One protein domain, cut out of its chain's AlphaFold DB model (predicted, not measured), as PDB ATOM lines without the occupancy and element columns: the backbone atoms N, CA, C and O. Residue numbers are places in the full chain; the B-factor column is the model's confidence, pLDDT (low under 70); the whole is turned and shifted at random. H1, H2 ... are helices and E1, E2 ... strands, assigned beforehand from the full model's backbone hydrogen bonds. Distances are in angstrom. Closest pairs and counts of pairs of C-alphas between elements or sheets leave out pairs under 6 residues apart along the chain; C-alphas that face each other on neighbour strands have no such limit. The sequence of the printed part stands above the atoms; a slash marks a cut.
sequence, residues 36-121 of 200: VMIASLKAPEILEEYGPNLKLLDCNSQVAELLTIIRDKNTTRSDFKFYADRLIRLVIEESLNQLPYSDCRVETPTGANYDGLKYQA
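What this domain is: This is residues 36 to 121 of the 200 residues of the protein "Uracil phosphoribosyltransferase" of Bactrocera latifrons (UniProt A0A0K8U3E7). A two-stranded hairpin, E1 and E2, lies beyond the end of one long helix, H4, and H3 folds back on residues 80 to 87 of H4. H1 and H2 form a loose arm before H3. The 86 printed residues run H1, H2, H3, H4, E1, E2, a mixed class with an antiparallel sheet, only just extended, close to loose, with radius of gyration of the C-alphas 18.2 A and spans 54 by 36 by 24 A.

Where its parts are: E1 is residues 101 to 107 and E2 113 to 119, ending at C-alpha 119 (177.284, 223.783, 188.063). H4, 77 to 96, is 28.1 A long; H3 is 61 to 71, H2 43 to 50, H1 36 to 40, beginning at C-alpha 36 (188.442, 211.917, 159.311).

How they stand to each other: In the hairpin, N 104 and O 116 are 2.9 A apart, within hydrogen-bond range. H3 touches H4, closest C-alphas Ile 70 and Phe 80, 5.3 A, at a steep tilt of 48 degrees, opposite ways. H1 is close to H3 but not clearly touching, closest C-alphas Val 36 and Ala 64, 6.3 A. H2 and H3 are apart. Every O i to N i+4 pair is within hydrogen-bond range in H1, H2, H3 and H4.

The domain as a whole: The C-alphas farthest apart, Lys 73 and Gly 111, are 54.7 A apart. The printed part has no cut and no long link. Residues 36 to 42 have pLDDT under 70.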
ATOM      1  N   VAL A  36     188.827 210.786 158.437       47.47
ATOM      2  CA  VAL A  36     188.442 211.917 159.311       47.47
ATOM      3  C   VAL A  36     187.558 212.918 158.555       47.47
ATOM      4  O   VAL A  36     186.591 213.437 159.109       47.47
ATOM      5  N   MET A  37     187.822 213.119 157.257       43.75
ATOM      6  CA  MET A  37     187.003 213.962 156.376       43.75
ATOM      7  C   MET A  37     185.527 213.530 156.336       43.75
ATOM      8  O   MET A  37     184.652 214.388 156.324       43.75
ATOM      9  N   ILE A  38     185.220 212.227 156.343       44.34
ATOM     10  CA  ILE A  38     183.846 211.743 156.101       44.34
ATOM     11  C   ILE A  38     182.889 212.103 157.248       44.34
ATOM     12  O   ILE A  38     181.727 212.407 156.985       44.34
ATOM     13  N   ALA A  39     183.356 212.101 158.500       51.41
ATOM     14  CA  ALA A  39     182.532 212.513 159.639       51.41
ATOM     15  C   ALA A  39     182.373 214.042 159.704       51.41
ATOM     16  O   ALA A  39     181.283 214.539 159.974       51.41
ATOM     17  N   SER A  40     183.440 214.788 159.396       52.09
ATOM     18  CA  SER A  40     183.439 216.251 159.487       52.09
ATOM     19  C   SER A  40     182.668 216.935 158.349       52.09
ATOM     20  O   SER A  40     182.111 218.006 158.562       52.09
ATOM     21  N   LEU A  41     182.606 216.331 157.156       51.38
ATOM     22  CA  LEU A  41     181.911 216.896 155.989       51.38
ATOM     23  C   LEU A  41     180.378 216.780 156.063       51.38
ATOM     24  O   LEU A  41     179.694 217.499 155.347       51.38
ATOM     25  N   LYS A  42     179.836 215.907 156.923       65.25
ATOM     26  CA  LYS A  42     178.385 215.658 157.026       65.25
ATOM     27  C   LYS A  42     177.709 216.304 158.231       65.25
ATOM     28  O   LYS A  42     176.490 216.246 158.338       65.25
ATOM     29  N   ALA A  43     178.470 216.901 159.147       72.44
ATOM     30  CA  ALA A  43     177.904 217.487 160.360       72.44
ATOM     31  C   ALA A  43     176.815 218.549 160.076       72.44
ATOM     32  O   ALA A  43     175.762 218.460 160.704       72.44
ATOM     33  N   PRO A  44     176.987 219.484 159.116       76.94
ATOM     34  CA  PRO A  44     175.948 220.468 158.806       76.94
ATOM     35  C   PRO A  44     174.667 219.828 158.257       76.94
ATOM     36  O   PRO A  44     173.582 220.143 158.729       76.94
ATOM     37  N   GLU A  45     174.796 218.873 157.329       81.50
ATOM     38  CA  GLU A  45     173.660 218.158 156.726       81.50
ATOM     39  C   GLU A  45     172.857 217.377 157.781       81.50
ATOM     40  O   GLU A  45     171.630 217.403 157.788       81.50
ATOM     41  N   ILE A  46     173.549 216.723 158.720       80.56
ATOM     42  CA  ILE A  46     172.919 215.994 159.829       80.56
ATOM     43  C   ILE A  46     172.169 216.965 160.753       80.56
ATOM     44  O   ILE A  46     171.052 216.688 161.180       80.56
ATOM     45  N   LEU A  47     172.755 218.115 161.082       83.00
ATOM     46  CA  LEU A  47     172.096 219.094 161.950       83.00
ATOM     47  C   LEU A  47     170.856 219.712 161.286       83.00
ATOM     48  O   LEU A  47     169.866 219.962 161.973       83.00
ATOM     49  N   GLU A  48     170.876 219.910 159.967       84.88
ATOM     50  CA  GLU A  48     169.694 220.334 159.204       84.88
ATOM     51  C   GLU A  48     168.584 219.274 159.217       84.88
ATOM     52  O   GLU A  48     167.413 219.620 159.366       84.88
ATOM     53  N   GLU A  49     168.936 217.989 159.111       86.69
ATOM     54  CA  GLU A  49     167.972 216.883 159.104       86.69
ATOM     55  C   GLU A  49     167.305 216.662 160.474       86.69
ATOM     56  O   GLU A  49     166.090 216.473 160.552       86.69
ATOM     57  N   TYR A  50     168.082 216.693 161.562       83.31
ATOM     58  CA  TYR A  50     167.610 216.334 162.911       83.31
ATOM     59  C   TYR A  50     167.274 217.544 163.802       83.31
ATOM     60  O   TYR A  50     166.697 217.378 164.881       83.31
ATOM     61  N   GLY A  51     167.583 218.760 163.352       87.25
ATOM     62  CA  GLY A  51     167.209 220.010 164.007       87.25
ATOM     63  C   GLY A  51     168.171 220.487 165.108       87.25
ATOM     64  O   GLY A  51     169.141 219.813 165.460       87.25
ATOM     65  N   PRO A  52     167.888 221.663 165.705       86.12
ATOM     66  CA  PRO A  52     168.817 222.390 166.582       86.12
ATOM     67  C   PRO A  52     169.051 221.714 167.935       86.12
ATOM     68  O   PRO A  52     169.988 222.069 168.650       86.12
ATOM     69  N   ASN A  53     168.181 220.765 168.281       87.69
ATOM     70  CA  ASN A  53     168.327 219.947 169.463       87.69
ATOM     71  C   ASN A  53     169.527 219.021 169.335       87.69
ATOM     72  O   ASN A  53     170.177 218.776 170.329       87.69
ATOM     73  N   LEU A  54     169.886 218.512 168.161       89.06
ATOM     74  CA  LEU A  54     171.029 217.610 168.067       89.06
ATOM     75  C   LEU A  54     172.357 218.344 168.325       89.06
ATOM     76  O   LEU A  54     172.691 219.319 167.657       89.06
ATOM     77  N   LYS A  55     173.148 217.827 169.268       89.25
ATOM     78  CA  LYS A  55     174.539 218.214 169.511       89.25
ATOM     79  C   LYS A  55     175.471 217.087 169.093       89.25
ATOM     80  O   LYS A  55     175.354 215.948 169.548       89.25
ATOM     81  N   LEU A  56     176.406 217.415 168.210       89.81
ATOM     82  CA  LEU A  56     177.446 216.498 167.767       89.81
ATOM     83  C   LEU A  56     178.701 216.739 168.600       89.81
ATOM     84  O   LEU A  56     179.141 217.876 168.735       89.81
ATOM     85  N   LEU A  57     179.283 215.665 169.131       90.75
ATOM     86  CA  LEU A  57     180.620 215.734 169.710       90.75
ATOM     87  C   LEU A  57     181.623 216.046 168.595       90.75
ATOM     88  O   LEU A  57     181.613 215.382 167.553       90.75
ATOM     89  N   ASP A  58     182.520 216.999 168.840       88.19
ATOM     90  CA  ASP A  58     183.564 217.371 167.888       88.19
ATOM     91  C   ASP A  58     184.412 216.159 167.477       88.19
ATOM     92  O   ASP A  58     185.172 215.579 168.261       88.19
ATOM     93  N   CYS A  59     184.312 215.780 166.204       86.31
ATOM     94  CA  CYS A  59     185.012 214.622 165.662       86.31
ATOM     95  C   CYS A  59     186.437 214.987 165.217       86.31
ATOM     96  O   CYS A  59     186.755 215.017 164.028       86.31
ATOM     97  N   ASN A  60     187.314 215.250 166.185       89.94
ATOM     98  CA  ASN A  60     188.744 215.440 165.931       89.94
ATOM     99  C   ASN A  60     189.473 214.102 165.666       89.94
ATOM    100  O   ASN A  60     188.904 213.016 165.803       89.94
ATOM    101  N   SER A  61     190.761 214.167 165.310       92.75
ATOM    102  CA  SER A  61     191.573 212.976 165.006       92.75
ATOM    103  C   SER A  61     191.619 211.956 166.147       92.75
ATOM    104  O   SER A  61     191.678 210.759 165.884       92.75
ATOM    105  N   GLN A  62     191.570 212.409 167.404       94.19
ATOM    106  CA  GLN A  62     191.570 211.516 168.562       94.19
ATOM    107  C   GLN A  62     190.238 210.769 168.660       94.19
ATOM    108  O   GLN A  62     190.231 209.546 168.776       94.19
ATOM    109  N   VAL A  63     189.112 211.478 168.541       93.81
ATOM    110  CA  VAL A  63     187.781 210.857 168.564       93.81
ATOM    111  C   VAL A  63     187.651 209.860 167.414       93.81
ATOM    112  O   VAL A  63     187.181 208.742 167.617       93.81
ATOM    113  N   ALA A  64     188.146 210.212 166.224       92.75
ATOM    114  CA  ALA A  64     188.168 209.319 165.071       92.75
ATOM    115  C   ALA A  64     189.000 208.044 165.319       92.75
ATOM    116  O   ALA A  64     188.574 206.951 164.933       92.75
ATOM    117  N   GLU A  65     190.150 208.147 165.989       95.50
ATOM    118  CA  GLU A  65     190.961 206.990 166.391       95.50
ATOM    119  C   GLU A  65     190.198 206.089 167.375       95.50
ATOM    120  O   GLU A  65     190.083 204.885 167.136       95.50
ATOM    121  N   LEU A  66     189.605 206.662 168.432       97.00
ATOM    122  CA  LEU A  66     188.797 205.906 169.398       97.00
ATOM    123  C   LEU A  66     187.657 205.160 168.696       97.00
ATOM    124  O   LEU A  66     187.470 203.962 168.904       97.00
ATOM    125  N   LEU A  67     186.930 205.865 167.825       95.25
ATOM    126  CA  LEU A  67     185.837 205.326 167.020       95.25
ATOM    127  C   LEU A  67     186.298 204.211 166.074       95.25
ATOM    128  O   LEU A  67     185.521 203.286 165.829       95.25
ATOM    129  N   THR A  68     187.522 204.300 165.546       96.19
ATOM    130  CA  THR A  68     188.127 203.276 164.683       96.19
ATOM    131  C   THR A  68     188.418 202.012 165.486       96.19
ATOM    132  O   THR A  68     187.986 200.931 165.090       96.19
ATOM    133  N   ILE A  69     189.064 202.140 166.648       97.31
ATOM    134  CA  ILE A  69     189.432 200.997 167.493       97.31
ATOM    135  C   ILE A  69     188.187 200.249 167.980       97.31
ATOM    136  O   ILE A  69     188.098 199.034 167.820       97.31
ATOM    137  N   ILE A  70     187.186 200.952 168.521       96.56
ATOM    138  CA  ILE A  70     185.971 200.289 169.031       96.56
ATOM    139  C   ILE A  70     185.126 199.636 167.923       96.56
ATOM    140  O   ILE A  70     184.269 198.808 168.224       96.56
ATOM    141  N   ARG A  71     185.334 200.014 166.652       95.75
ATOM    142  CA  ARG A  71     184.649 199.427 165.488       95.75
ATOM    143  C   ARG A  71     185.437 198.307 164.813       95.75
ATOM    144  O   ARG A  71     184.832 197.543 164.058       95.75
ATOM    145  N   ASP A  72     186.742 198.191 165.052       97.19
ATOM    146  CA  ASP A  72     187.533 197.095 164.498       97.19
ATOM    147  C   ASP A  72     187.136 195.770 165.165       97.19
ATOM    148  O   ASP A  72     187.265 195.573 166.374       97.19
ATOM    149  N   LYS A  73     186.660 194.830 164.344       97.50
ATOM    150  CA  LYS A  73     186.273 193.475 164.760       97.50
ATOM    151  C   LYS A  73     187.414 192.685 165.412       97.50
ATOM    152  O   LYS A  73     187.142 191.692 166.078       97.50
ATOM    153  N   ASN A  74     188.667 193.068 165.159       98.06
ATOM    154  CA  ASN A  74     189.847 192.390 165.692       98.06
ATOM    155  C   ASN A  74     190.309 192.976 167.036       98.06
ATOM    156  O   ASN A  74     191.214 192.418 167.658       98.06
ATOM    157  N   THR A  75     189.704 194.075 167.497       97.94
ATOM    158  CA  THR A  75     190.028 194.703 168.780       97.94
ATOM    159  C   THR A  75     189.743 193.752 169.936       97.94
ATOM    160  O   THR A  75     188.668 193.154 170.037       97.94
ATOM    161  N   THR A  76     190.710 193.616 170.844       98.50
ATOM    162  CA  THR A  76     190.558 192.747 172.013       98.50
ATOM    163  C   THR A  76     189.484 193.286 172.957       98.50
ATOM    164  O   THR A  76     189.207 194.484 173.006       98.50
ATOM    165  N   ARG A  77     188.891 192.419 173.782       97.62
ATOM    166  CA  ARG A  77     187.881 192.848 174.764       97.62
ATOM    167  C   ARG A  77     188.418 193.903 175.744       97.62
ATOM    168  O   ARG A  77     187.672 194.804 176.124       97.62
ATOM    169  N   SER A  78     189.669 193.767 176.189       97.94
ATOM    170  CA  SER A  78     190.299 194.718 177.114       97.94
ATOM    171  C   SER A  78     190.490 196.081 176.466       97.94
ATOM    172  O   SER A  78     190.140 197.087 177.079       97.94
ATOM    173  N   ASP A  79     190.963 196.100 175.220       97.88
ATOM    174  CA  ASP A  79     191.156 197.338 174.471       97.88
ATOM    175  C   ASP A  79     189.813 197.989 174.166       97.88
ATOM    176  O   ASP A  79     189.627 199.165 174.463       97.88
ATOM    177  N   PHE A  80     188.830 197.219 173.683       97.75
ATOM    178  CA  PHE A  80     187.480 197.725 173.440       97.75
ATOM    179  C   PHE A  80     186.933 198.436 174.676       97.75
ATOM    180  O   PHE A  80     186.485 199.574 174.573       97.75
ATOM    181  N   LYS A  81     187.015 197.800 175.854       96.19
ATOM    182  CA  LYS A  81     186.559 198.414 177.105       96.19
ATOM    183  C   LYS A  81     187.323 199.707 177.395       96.19
ATOM    184  O   LYS A  81     186.700 200.727 177.665       96.19
ATOM    185  N   PHE A  82     188.652 199.670 177.331       97.38
ATOM    186  CA  PHE A  82     189.495 200.824 177.627       97.38
ATOM    187  C   PHE A  82     189.184 202.023 176.716       97.38
ATOM    188  O   PHE A  82     188.984 203.135 177.202       97.38
ATOM    189  N   TYR A  83     189.098 201.810 175.402       97.94
ATOM    190  CA  TYR A  83     188.826 202.883 174.445       97.94
ATOM    191  C   TYR A  83     187.356 203.327 174.449       97.94
ATOM    192  O   TYR A  83     187.092 204.517 174.269       97.94
ATOM    193  N   ALA A  84     186.408 202.425 174.724       96.94
ATOM    194  CA  ALA A  84     185.006 202.788 174.923       96.94
ATOM    195  C   ALA A  84     184.829 203.681 176.156       96.94
ATOM    196  O   ALA A  84     184.185 204.721 176.048       96.94
ATOM    197  N   ASP A  85     185.454 203.345 177.289       96.75
ATOM    198  CA  ASP A  85     185.408 204.172 178.503       96.75
ATOM    199  C   ASP A  85     185.996 205.574 178.242       96.75
ATOM    200  O   ASP A  85     185.441 206.581 178.687       96.75
ATOM    201  N   ARG A  86     187.083 205.660 177.457       97.38
ATOM    202  CA  ARG A  86     187.669 206.945 177.036       97.38
ATOM    203  C   ARG A  86     186.707 207.774 176.190       97.38
ATOM    204  O   ARG A  86     186.575 208.968 176.436       97.38
ATOM    205  N   LEU A  87     186.041 207.160 175.211       96.75
ATOM    206  CA  LEU A  87     185.069 207.862 174.371       96.75
ATOM    207  C   LEU A  87     183.846 208.306 175.186       96.75
ATOM    208  O   LEU A  87     183.402 209.442 175.053       96.75
ATOM    209  N   ILE A  88     183.343 207.441 176.070       97.12
ATOM    210  CA  ILE A  88     182.240 207.749 176.988       97.12
ATOM    211  C   ILE A  88     182.577 208.970 177.840       97.12
ATOM    212  O   ILE A  88     181.723 209.835 177.998       97.12
ATOM    213  N   ARG A  89     183.806 209.082 178.364       96.88
ATOM    214  CA  ARG A  89     184.212 210.262 179.140       96.88
ATOM    215  C   ARG A  89     184.056 211.552 178.336       96.88
ATOM    216  O   ARG A  89     183.511 212.508 178.870       96.88
ATOM    217  N   LEU A  90     184.483 211.566 177.071       96.38
ATOM    218  CA  LEU A  90     184.341 212.741 176.201       96.38
ATOM    219  C   LEU A  90     182.869 213.100 175.974       96.38
ATOM    220  O   LEU A  90     182.485 214.255 176.115       96.38
ATOM    221  N   VAL A  91     182.040 212.096 175.684       95.88
ATOM    222  CA  VAL A  91     180.596 212.280 175.482       95.88
ATOM    223  C   VAL A  91     179.916 212.818 176.742       95.88
ATOM    224  O   VAL A  91     179.065 213.698 176.652       95.88
ATOM    225  N   ILE A  92     180.277 212.304 177.920       96.25
ATOM    226  CA  ILE A  92     179.696 212.746 179.190       96.25
ATOM    227  C   ILE A  92     180.094 214.185 179.509       96.25
ATOM    228  O   ILE A  92     179.215 214.954 179.878       96.25
ATOM    229  N   GLU A  93     181.366 214.561 179.362       95.19
ATOM    230  CA  GLU A  93     181.807 215.949 179.590       95.19
ATOM    231  C   GLU A  93     181.030 216.921 178.696       95.19
ATOM    232  O   GLU A  93     180.488 217.912 179.182       95.19
ATOM    233  N   GLU A  94     180.863 216.576 177.417       94.94
ATOM    234  CA  GLU A  94     180.082 217.398 176.490       94.94
ATOM    235  C   GLU A  94     178.590 217.437 176.852       94.94
ATOM    236  O   GLU A  94     177.933 218.470 176.741       94.94
ATOM    237  N   SER A  95     178.047 216.329 177.360       94.00
ATOM    238  CA  SER A  95     176.660 216.277 177.830       94.00
ATOM    239  C   SER A  95     176.436 217.135 179.079       94.00
ATOM    240  O   SER A  95     175.360 217.702 179.251       94.00
ATOM    241  N   LEU A  96     177.434 217.250 179.963       93.69
ATOM    242  CA  LEU A  96     177.346 218.087 181.163       93.69
ATOM    243  C   LEU A  96     177.322 219.581 180.821       93.69
ATOM    244  O   LEU A  96     176.645 220.332 181.522       93.69
ATOM    245  N   ASN A  97     177.953 219.998 179.717       92.75
ATOM    246  CA  ASN A  97     177.875 221.376 179.214       92.75
ATOM    247  C   ASN A  97     176.445 221.795 178.829       92.75
ATOM    248  O   ASN A  97     176.155 222.985 178.751       92.75
ATOM    249  N   GLN A  98     175.545 220.831 178.610       91.50
ATOM    250  CA  GLN A  98     174.139 221.080 178.280       91.50
ATOM    251  C   GLN A  98     173.252 221.282 179.518       91.50
ATOM    252  O   GLN A  98     172.055 221.542 179.397       91.50
ATOM    253  N   LEU A  99     173.812 221.132 180.719       90.75
ATOM    254  CA  LEU A  99     173.100 221.299 181.981       90.75
ATOM    255  C   LEU A  99     173.325 222.705 182.546       90.75
ATOM    256  O   LEU A  99     174.287 223.376 182.183       90.75
ATOM    257  N   PRO A 100     172.438 223.198 183.423       90.62
ATOM    258  CA  PRO A 100     172.476 224.598 183.809       90.62
ATOM    259  C   PRO A 100     173.655 224.929 184.738       90.62
ATOM    260  O   PRO A 100     173.976 224.202 185.684       90.62
ATOM    261  N   TYR A 101     174.249 226.098 184.499       94.19
ATOM    262  CA  TYR A 101     175.288 226.716 185.321       94.19
ATOM    263  C   TYR A 101     174.786 228.054 185.876       94.19
ATOM    264  O   TYR A 101     173.816 228.635 185.395       94.19
ATOM    265  N   SER A 102     175.413 228.533 186.942       95.12
ATOM    266  CA  SER A 102     175.179 229.857 187.517       95.12
ATOM    267  C   SER A 102     176.506 230.583 187.670       95.12
ATOM    268  O   SER A 102     177.475 229.959 188.115       95.12
ATOM    269  N   ASP A 103     176.532 231.881 187.387       97.12
ATOM    270  CA  ASP A 103     177.707 232.716 187.626       97.12
ATOM    271  C   ASP A 103     178.137 232.656 189.094       97.12
ATOM    272  O   ASP A 103     177.318 232.613 190.021       97.12
ATOM    273  N   CYS A 104     179.445 232.646 189.320       97.06
ATOM    274  CA  CYS A 104     180.018 232.731 190.649       97.06
ATOM    275  C   CYS A 104     181.306 233.554 190.631       97.06
ATOM    276  O   CYS A 104     182.055 233.558 189.659       97.06
ATOM    277  N   ARG A 105     181.581 234.239 191.739       97.62
ATOM    278  CA  ARG A 105     182.857 234.913 191.967       97.62
ATOM    279  C   ARG A 105     183.587 234.204 193.091       97.62
ATOM    280  O   ARG A 105     183.002 233.961 194.148       97.62
ATOM    281  N   VAL A 106     184.852 233.879 192.863       97.81
ATOM    282  CA  VAL A 106     185.734 233.278 193.868       97.81
ATOM    283  C   VAL A 106     186.985 234.125 194.039       97.81
ATOM    284  O   VAL A 106     187.407 234.818 193.116       97.81
ATOM    285  N   GLU A 107     187.585 234.055 195.220       98.06
ATOM    286  CA  GLU A 107     188.897 234.638 195.480       98.06
ATOM    287  C   GLU A 107     189.967 233.562 195.262       98.06
ATOM    288  O   GLU A 107     189.885 232.457 195.808       98.06
ATOM    289  N   THR A 108     190.954 233.854 194.420       97.75
ATOM    290  CA  THR A 108     192.075 232.949 194.164       97.75
ATOM    291  C   THR A 108     193.047 232.950 195.350       97.75
ATOM    292  O   THR A 108     193.082 233.909 196.123       97.75
ATOM    293  N   PRO A 109     193.941 231.947 195.479       97.94
ATOM    294  CA  PRO A 109     194.979 231.959 196.515       97.94
ATOM    295  C   PRO A 109     195.923 233.174 196.470       97.94
ATOM    296  O   PRO A 109     196.646 233.419 197.430       97.94
ATOM    297  N   THR A 110     195.941 233.927 195.362       97.62
ATOM    298  CA  THR A 110     196.721 235.164 195.210       97.62
ATOM    299  C   THR A 110     195.942 236.421 195.619       97.62
ATOM    300  O   THR A 110     196.450 237.522 195.427       97.62
ATOM    301  N   GLY A 111     194.711 236.280 196.124       96.88
ATOM    302  CA  GLY A 111     193.823 237.385 196.504       96.88
ATOM    303  C   GLY A 111     193.135 238.086 195.327       96.88
ATOM    304  O   GLY A 111     192.562 239.159 195.497       96.88
ATOM    305  N   ALA A 112     193.211 237.526 194.114       97.69
ATOM    306  CA  ALA A 112     192.528 238.084 192.950       97.69
ATOM    307  C   ALA A 112     191.099 237.539 192.861       97.69
ATOM    308  O   ALA A 112     190.857 236.368 193.147       97.69
ATOM    309  N   ASN A 113     190.155 238.365 192.412       98.12
ATOM    310  CA  ASN A 113     188.811 237.887 192.095       98.12
ATOM    311  C   ASN A 113     188.814 237.175 190.734       98.12
ATOM    312  O   ASN A 113     189.378 237.691 189.770       98.12
ATOM    313  N   TYR A 114     188.152 236.022 190.659       98.19
ATOM    314  CA  TYR A 114     187.886 235.283 189.427       98.19
ATOM    315  C   TYR A 114     186.377 235.129 189.239       98.19
ATOM    316  O   TYR A 114     185.691 234.587 190.110       98.19
ATOM    317  N   ASP A 115     185.882 235.613 188.102       98.06
ATOM    318  CA  ASP A 115     184.505 235.425 187.657       98.06
ATOM    319  C   ASP A 115     184.429 234.116 186.863       98.06
ATOM    320  O   ASP A 115     185.066 233.968 185.821       98.06
ATOM    321  N   GLY A 116     183.696 233.147 187.398       97.25
ATOM    322  CA  GLY A 116     183.586 231.802 186.853       97.25
ATOM    323  C   GLY A 116     182.156 231.274 186.883       97.25
ATOM    324  O   GLY A 116     181.197 232.004 187.126       97.25
ATOM    325  N   LEU A 117     182.027 229.970 186.645       95.81
ATOM    326  CA  LEU A 117     180.748 229.271 186.602       95.81
ATOM    327  C   LEU A 117     180.681 228.185 187.670       95.81
ATOM    328  O   LEU A 117     181.659 227.497 187.972       95.81
ATOM    329  N   LYS A 118     179.483 227.995 188.215       93.31
ATOM    330  CA  LYS A 118     179.153 226.916 189.138       93.31
ATOM    331  C   LYS A 118     178.043 226.061 188.549       93.31
ATOM    332  O   LYS A 118     176.978 226.565 188.216       93.31
ATOM    333  N   TYR A 119     178.286 224.760 188.474       91.12
ATOM    334  CA  TYR A 119     177.284 223.783 188.063       91.12
ATOM    335  C   TYR A 119     176.088 223.783 189.027       91.12
ATOM    336  O   TYR A 119     176.278 223.720 190.250       91.12
ATOM    337  N   GLN A 120     174.866 223.864 188.498       89.69
ATOM    338  CA  GLN A 120     173.668 223.905 189.333       89.69
ATOM    339  C   GLN A 120     173.337 222.523 189.909       89.69
ATOM    340  O   GLN A 120     173.481 221.482 189.267       89.69
ATOM    341  N   ALA A 121     172.889 222.507 191.164       86.62
ATOM    342  CA  ALA A 121     172.399 221.290 191.796       86.62
ATOM    343  C   ALA A 121     171.013 220.923 191.247       86.62
ATOM    344  O   ALA A 121     170.244 221.796 190.866       86.62
TER     345      ALA A 121